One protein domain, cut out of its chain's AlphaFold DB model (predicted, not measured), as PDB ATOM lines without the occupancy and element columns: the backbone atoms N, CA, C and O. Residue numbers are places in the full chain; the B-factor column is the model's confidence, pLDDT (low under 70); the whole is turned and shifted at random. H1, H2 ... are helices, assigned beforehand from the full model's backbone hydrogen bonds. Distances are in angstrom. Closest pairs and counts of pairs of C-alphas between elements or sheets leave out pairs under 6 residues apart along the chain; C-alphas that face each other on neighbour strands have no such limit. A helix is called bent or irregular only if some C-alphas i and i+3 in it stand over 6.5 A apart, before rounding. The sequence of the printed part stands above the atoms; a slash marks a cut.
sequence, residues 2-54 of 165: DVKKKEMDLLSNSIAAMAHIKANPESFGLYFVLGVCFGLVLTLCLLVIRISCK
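Overview. This is residues 2 to 54 of the 165 residues of the protein "FAM176 domain-containing protein" of Oryzias javanicus (UniProt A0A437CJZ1). Two long helices, H1 and then the longer H2, meet near their ends as an open V, with residues 23 and 24 at its point and the two arms spreading apart from there. The V is flat, and its C-alphas span 41 by 38 by 5 A. The printed part has 53 residues with two named helices and no named strand; its class is all helix, and it is extended, with a radius of gyration of the C-alphas of 16.5 A.

Arrangement. Begin with H1, residues 2 to 22, and go on through a tight link of 2 residues to H2, residues 25 to 52. Look at Ile 21 and Ser 27: their C-alphas, the closest of the two helices, are 7.3 A apart, and the helices are close but not clearly touching. They run opposite ways at a steep tilt of 55 degrees. In H1 every O i to N i+4 pair is within hydrogen-bond range; in H2, 22 of 24 are.

Along the chain. Find C-alpha 2 at (-29.139, -34.877, -77.048); from there H1 runs 30.0 A to C-alpha 22. H2 starts at C-alpha 25, at (-47.931, -7.579, -93.294), and runs 40.9 A to C-alpha 52 at (-64.056, -45.131, -92.269). It is irregular: C-alphas 26 and 29 are 7.1 A apart.

Size, cuts and confidence. The C-alphas of Ala 23 and Lys 54, the two farthest apart, are 44.3 A apart. The printed part has no cut. In the B-factor column, residues 20 to 25 and residue 54 are under 70.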
ATOM      1  N   ASP A   2     -29.189 -35.578 -75.763       70.12
ATOM      2  CA  ASP A   2     -29.139 -34.877 -77.048       70.12
ATOM      3  C   ASP A   2     -30.528 -34.573 -77.611       70.12
ATOM      4  O   ASP A   2     -30.696 -33.608 -78.348       70.12
ATOM      5  N   VAL A   3     -31.539 -35.338 -77.185       75.88
ATOM      6  CA  VAL A   3     -32.944 -35.142 -77.571       75.88
ATOM      7  C   VAL A   3     -33.432 -33.765 -77.125       75.88
ATOM      8  O   VAL A   3     -33.825 -32.967 -77.959       75.88
ATOM      9  N   LYS A   4     -33.277 -33.411 -75.840       80.25
ATOM     10  CA  LYS A   4     -33.667 -32.086 -75.313       80.25
ATOM     11  C   LYS A   4     -32.977 -30.918 -76.024       80.25
ATOM     12  O   LYS A   4     -33.560 -29.849 -76.149       80.25
ATOM     13  N   LYS A   5     -31.739 -31.119 -76.482       82.06
ATOM     14  CA  LYS A   5     -30.977 -30.100 -77.210       82.06
ATOM     15  C   LYS A   5     -31.528 -29.923 -78.629       82.06
ATOM     16  O   LYS A   5     -31.798 -28.804 -79.036       82.06
ATOM     17  N   LYS A   6     -31.824 -31.039 -79.303       84.50
ATOM     18  CA  LYS A   6     -32.462 -31.073 -80.623       84.50
ATOM     19  C   LYS A   6     -33.876 -30.482 -80.616       84.50
ATOM     20  O   LYS A   6     -34.189 -29.712 -81.514       84.50
ATOM     21  N   GLU A   7     -34.699 -30.786 -79.611       83.94
ATOM     22  CA  GLU A   7     -36.030 -30.172 -79.452       83.94
ATOM     23  C   GLU A   7     -35.922 -28.651 -79.288       83.94
ATOM     24  O   GLU A   7     -36.637 -27.892 -79.935       83.94
ATOM     25  N   MET A   8     -34.970 -28.186 -78.476       83.69
ATOM     26  CA  MET A   8     -34.749 -26.757 -78.259       83.69
ATOM     27  C   MET A   8     -34.272 -26.037 -79.530       83.69
ATOM     28  O   MET A   8     -34.733 -24.933 -79.815       83.69
ATOM     29  N   ASP A   9     -33.416 -26.680 -80.328       86.88
ATOM     30  CA  ASP A   9     -32.966 -26.157 -81.622       86.88
ATOM     31  C   ASP A   9     -34.113 -26.109 -82.650       86.88
ATOM     32  O   ASP A   9     -34.221 -25.151 -83.415       86.88
ATOM     33  N   LEU A  10     -35.005 -27.108 -82.658       85.31
ATOM     34  CA  LEU A  10     -36.185 -27.139 -83.533       85.31
ATOM     35  C   LEU A  10     -37.195 -26.047 -83.172       85.31
ATOM     36  O   LEU A  10     -37.685 -25.359 -84.067       85.31
ATOM     37  N   LEU A  11     -37.467 -25.861 -81.877       84.88
ATOM     38  CA  LEU A  11     -38.327 -24.787 -81.375       84.88
ATOM     39  C   LEU A  11     -37.721 -23.412 -81.660       84.88
ATOM     40  O   LEU A  11     -38.424 -22.495 -82.070       84.88
ATOM     41  N   SER A  12     -36.406 -23.263 -81.503       84.62
ATOM     42  CA  SER A  12     -35.713 -22.018 -81.832       84.62
ATOM     43  C   SER A  12     -35.788 -21.709 -83.330       84.62
ATOM     44  O   SER A  12     -36.112 -20.587 -83.716       84.62
ATOM     45  N   ASN A  13     -35.566 -22.709 -84.184       87.62
ATOM     46  CA  ASN A  13     -35.648 -22.551 -85.632       87.62
ATOM     47  C   ASN A  13     -37.084 -22.252 -86.099       87.62
ATOM     48  O   ASN A  13     -37.283 -21.405 -86.969       87.62
ATOM     49  N   SER A  14     -38.095 -22.892 -85.497       84.44
ATOM     50  CA  SER A  14     -39.500 -22.632 -85.821       84.44
ATOM     51  C   SER A  14     -39.939 -21.236 -85.376       84.44
ATOM     52  O   SER A  14     -40.585 -20.536 -86.153       84.44
ATOM     53  N   ILE A  15     -39.530 -20.778 -84.186       82.31
ATOM     54  CA  ILE A  15     -39.853 -19.434 -83.687       82.31
ATOM     55  C   ILE A  15     -39.129 -18.345 -84.485       82.31
ATOM     56  O   ILE A  15     -39.721 -17.308 -84.775       82.31
ATOM     57  N   ALA A  16     -37.878 -18.585 -84.894       83.19
ATOM     58  CA  ALA A  16     -37.109 -17.665 -85.728       83.19
ATOM     59  C   ALA A  16     -37.715 -17.551 -87.134       83.19
ATOM     60  O   ALA A  16     -37.883 -16.442 -87.649       83.19
ATOM     61  N   ALA A  17     -38.125 -18.680 -87.722       77.69
ATOM     62  CA  ALA A  17     -38.876 -18.691 -88.970       77.69
ATOM     63  C   ALA A  17     -40.208 -17.943 -88.815       77.69
ATOM     64  O   ALA A  17     -40.528 -17.109 -89.659       77.69
ATOM     65  N   MET A  18     -40.938 -18.160 -87.713       71.69
ATOM     66  CA  MET A  18     -42.217 -17.498 -87.433       71.69
ATOM     67  C   MET A  18     -42.070 -15.981 -87.220       71.69
ATOM     68  O   MET A  18     -42.915 -15.206 -87.666       71.69
ATOM     69  N   ALA A  19     -40.986 -15.532 -86.587       71.69
ATOM     70  CA  ALA A  19     -40.683 -14.114 -86.409       71.69
ATOM     71  C   ALA A  19     -40.361 -13.423 -87.743       71.69
ATOM     72  O   ALA A  19     -40.837 -12.317 -87.995       71.69
ATOM     73  N   HIS A  20     -39.618 -14.095 -88.627       65.81
ATOM     74  CA  HIS A  20     -39.317 -13.595 -89.971       65.81
ATOM     75  C   HIS A  20     -40.580 -13.484 -90.843       65.81
ATOM     76  O   HIS A  20     -40.781 -12.533 -91.595       65.81
ATOM     77  N   ILE A  21     -41.460 -14.463 -90.694       66.94
ATOM     78  CA  ILE A  21     -42.773 -14.567 -91.324       66.94
ATOM     79  C   ILE A  21     -43.717 -13.428 -90.888       66.94
ATOM     80  O   ILE A  21     -44.401 -12.830 -91.717       66.94
ATOM     81  N   LYS A  22     -43.736 -13.090 -89.591       67.06
ATOM     82  CA  LYS A  22     -44.637 -12.080 -89.008       67.06
ATOM     83  C   LYS A  22     -44.186 -10.633 -89.263       67.06
ATOM     84  O   LYS A  22     -44.980  -9.712 -89.089       67.06
ATOM     85  N   ALA A  23     -42.941 -10.424 -89.691       66.75
ATOM     86  CA  ALA A  23     -42.387  -9.101 -89.981       66.75
ATOM     87  C   ALA A  23     -42.946  -8.451 -91.265       66.75
ATOM     88  O   ALA A  23     -42.720  -7.262 -91.480       66.75
ATOM     89  N   ASN A  24     -43.693  -9.195 -92.092       63.69
ATOM     90  CA  ASN A  24     -44.212  -8.713 -93.370       63.69
ATOM     91  C   ASN A  24     -45.756  -8.763 -93.400       63.69
ATOM     92  O   ASN A  24     -46.333  -9.847 -93.538       63.69
ATOM     93  N   PRO A  25     -46.462  -7.617 -93.303       66.75
ATOM     94  CA  PRO A  25     -47.931  -7.579 -93.294       66.75
ATOM     95  C   PRO A  25     -48.561  -8.064 -94.611       66.75
ATOM     96  O   PRO A  25     -49.724  -8.461 -94.631       66.75
ATOM     97  N   GLU A  26     -47.785  -8.114 -95.698       71.19
ATOM     98  CA  GLU A  26     -48.171  -8.700 -96.991       71.19
ATOM     99  C   GLU A  26     -48.528 -10.194 -96.902       71.19
ATOM    100  O   GLU A  26     -49.309 -10.700 -97.705       71.19
ATOM    101  N   SER A  27     -48.010 -10.896 -95.889       73.12
ATOM    102  CA  SER A  27     -48.230 -12.331 -95.708       73.12
ATOM    103  C   SER A  27     -49.433 -12.659 -94.819       73.12
ATOM    104  O   SER A  27     -49.765 -13.830 -94.663       73.12
ATOM    105  N   PHE A  28     -50.146 -11.664 -94.273       80.50
ATOM    106  CA  PHE A  28     -51.325 -11.910 -93.428       80.50
ATOM    107  C   PHE A  28     -52.396 -12.736 -94.156       80.50
ATOM    108  O   PHE A  28     -52.887 -13.733 -93.627       80.50
ATOM    109  N   GLY A  29     -52.692 -12.374 -95.408       85.94
ATOM    110  CA  GLY A  29     -53.617 -13.131 -96.250       85.94
ATOM    111  C   GLY A  29     -53.121 -14.548 -96.547       85.94
ATOM    112  O   GLY A  29     -53.920 -15.479 -96.568       85.94
ATOM    113  N   LEU A  30     -51.808 -14.741 -96.703       87.06
ATOM    114  CA  LEU A  30     -51.222 -16.065 -96.922       87.06
ATOM    115  C   LEU A  30     -51.360 -16.957 -95.684       87.06
ATOM    116  O   LEU A  30     -51.714 -18.120 -95.839       87.06
ATOM    117  N   TYR A  31     -51.157 -16.435 -94.468       86.00
ATOM    118  CA  TYR A  31     -51.394 -17.205 -93.237       86.00
ATOM    119  C   TYR A  31     -52.871 -17.494 -93.004       86.00
ATOM    120  O   TYR A  31     -53.201 -18.593 -92.565       86.00
ATOM    121  N   PHE A  32     -53.757 -16.555 -93.343       89.06
ATOM    122  CA  PHE A  32     -55.197 -16.788 -93.301       89.06
ATOM    123  C   PHE A  32     -55.598 -17.931 -94.241       89.06
ATOM    124  O   PHE A  32     -56.226 -18.894 -93.809       89.06
ATOM    125  N   VAL A  33     -55.172 -17.877 -95.506       94.44
ATOM    126  CA  VAL A  33     -55.451 -18.931 -96.492       94.44
ATOM    127  C   VAL A  33     -54.810 -20.254 -96.074       94.44
ATOM    128  O   VAL A  33     -55.468 -21.288 -96.136       94.44
ATOM    129  N   LEU A  34     -53.566 -20.237 -95.588       91.62
ATOM    130  CA  LEU A  34     -52.880 -21.430 -95.090       91.62
ATOM    131  C   LEU A  34     -53.630 -22.061 -93.908       91.62
ATOM    132  O   LEU A  34     -53.803 -23.277 -93.884       91.62
ATOM    133  N   GLY A  35     -54.116 -21.246 -92.969       93.94
ATOM    134  CA  GLY A  35     -54.926 -21.688 -91.835       93.94
ATOM    135  C   GLY A  35     -56.266 -22.282 -92.266       93.94
ATOM    136  O   GLY A  35     -56.618 -23.373 -91.824       93.94
ATOM    137  N   VAL A  36     -56.981 -21.626 -93.190       96.94
ATOM    138  CA  VAL A  36     -58.235 -22.149 -93.764       96.94
ATOM    139  C   VAL A  36     -57.986 -23.475 -94.483       96.94
ATOM    140  O   VAL A  36     -58.701 -24.445 -94.243       96.94
ATOM    141  N   CYS A  37     -56.947 -23.562 -95.319       96.94
ATOM    142  CA  CYS A  37     -56.570 -24.802 -95.996       96.94
ATOM    143  C   CYS A  37     -56.249 -25.919 -94.999       96.94
ATOM    144  O   CYS A  37     -56.723 -27.041 -95.174       96.94
ATOM    145  N   PHE A  38     -55.486 -25.622 -93.947       96.00
ATOM    146  CA  PHE A  38     -55.157 -26.597 -92.912       96.00
ATOM    147  C   PHE A  38     -56.412 -27.076 -92.171       96.00
ATOM    148  O   PHE A  38     -56.603 -28.281 -92.023       96.00
ATOM    149  N   GLY A  39     -57.314 -26.163 -91.799       97.31
ATOM    150  CA  GLY A  39     -58.600 -26.492 -91.181       97.31
ATOM    151  C   GLY A  39     -59.465 -27.390 -92.065       97.31
ATOM    152  O   GLY A  39     -59.937 -28.426 -91.608       97.31
ATOM    153  N   LEU A  40     -59.602 -27.065 -93.354       97.75
ATOM    154  CA  LEU A  40     -60.359 -27.885 -94.307       97.75
ATOM    155  C   LEU A  40     -59.770 -29.290 -94.457       97.75
ATOM    156  O   LEU A  40     -60.516 -30.268 -94.463       97.75
ATOM    157  N   VAL A  41     -58.442 -29.405 -94.554       98.06
ATOM    158  CA  VAL A  41     -57.761 -30.704 -94.628       98.06
ATOM    159  C   VAL A  41     -57.965 -31.493 -93.337       98.06
ATOM    160  O   VAL A  41     -58.300 -32.671 -93.411       98.06
ATOM    161  N   LEU A  42     -57.837 -30.872 -92.161       96.69
ATOM    162  CA  LEU A  42     -58.082 -31.533 -90.878       96.69
ATOM    163  C   LEU A  42     -59.531 -32.006 -90.739       96.69
ATOM    164  O   LEU A  42     -59.756 -33.163 -90.395       96.69
ATOM    165  N   THR A  43     -60.514 -31.156 -91.043       96.69
ATOM    166  CA  THR A  43     -61.933 -31.532 -91.022       96.69
ATOM    167  C   THR A  43     -62.210 -32.663 -92.000       96.69
ATOM    168  O   THR A  43     -62.915 -33.604 -91.648       96.69
ATOM    169  N   LEU A  44     -61.633 -32.621 -93.204       96.69
ATOM    170  CA  LEU A  44     -61.766 -33.695 -94.184       96.69
ATOM    171  C   LEU A  44     -61.135 -34.995 -93.674       96.69
ATOM    172  O   LEU A  44     -61.767 -36.042 -93.760       96.69
ATOM    173  N   CYS A  45     -59.933 -34.940 -93.100       96.44
ATOM    174  CA  CYS A  45     -59.268 -36.091 -92.493       96.44
ATOM    175  C   CYS A  45     -60.104 -36.682 -91.351       96.44
ATOM    176  O   CYS A  45     -60.358 -37.884 -91.341       96.44
ATOM    177  N   LEU A  46     -60.596 -35.851 -90.430       93.75
ATOM    178  CA  LEU A  46     -61.481 -36.279 -89.346       93.75
ATOM    179  C   LEU A  46     -62.781 -36.866 -89.883       93.75
ATOM    180  O   LEU A  46     -63.234 -37.885 -89.379       93.75
ATOM    181  N   LEU A  47     -63.370 -36.272 -90.917       94.19
ATOM    182  CA  LEU A  47     -64.578 -36.783 -91.550       94.19
ATOM    183  C   LEU A  47     -64.325 -38.145 -92.205       94.19
ATOM    184  O   LEU A  47     -65.113 -39.067 -92.020       94.19
ATOM    185  N   VAL A  48     -63.201 -38.310 -92.904       95.94
ATOM    186  CA  VAL A  48     -62.774 -39.595 -93.470       95.94
ATOM    187  C   VAL A  48     -62.563 -40.624 -92.365       95.94
ATOM    188  O   VAL A  48     -63.028 -41.752 -92.512       95.94
ATOM    189  N   ILE A  49     -61.943 -40.253 -91.243       94.31
ATOM    190  CA  ILE A  49     -61.795 -41.127 -90.072       94.31
ATOM    191  C   ILE A  49     -63.170 -41.459 -89.484       94.31
ATOM    192  O   ILE A  49     -63.446 -42.619 -89.221       94.31
ATOM    193  N   ARG A  50     -64.086 -40.498 -89.338       88.81
ATOM    194  CA  ARG A  50     -65.454 -40.724 -88.835       88.81
ATOM    195  C   ARG A  50     -66.278 -41.624 -89.756       88.81
ATOM    196  O   ARG A  50     -67.097 -42.389 -89.261       88.81
ATOM    197  N   ILE A  51     -66.087 -41.540 -91.072       90.19
ATOM    198  CA  ILE A  51     -66.768 -42.394 -92.057       90.19
ATOM    199  C   ILE A  51     -66.141 -43.794 -92.080       90.19
ATOM    200  O   ILE A  51     -66.863 -44.790 -92.041       90.19
ATOM    201  N   SER A  52     -64.810 -43.875 -92.125       86.81
ATOM    202  CA  SER A  52     -64.056 -45.131 -92.269       86.81
ATOM    203  C   SER A  52     -64.031 -45.929 -90.971       86.81
ATOM    204  O   SER A  52     -64.281 -47.130 -90.958       86.81
ATOM    205  N   CYS A  53     -63.799 -45.243 -89.860       73.81
ATOM    206  CA  CYS A  53     -63.863 -45.769 -88.507       73.81
ATOM    207  C   CYS A  53     -65.229 -45.460 -87.899       73.81
ATOM    208  O   CYS A  53     -65.260 -45.041 -86.743       73.81
ATOM    209  N   LYS A  54     -66.326 -45.611 -88.676       68.88
ATOM    210  CA  LYS A  54     -67.715 -45.402 -88.223       68.88
ATOM    211  C   LYS A  54     -67.793 -45.792 -86.754       68.88
ATOM    212  O   LYS A  54     -67.670 -46.993 -86.499       68.88
TER     213      LYS A  54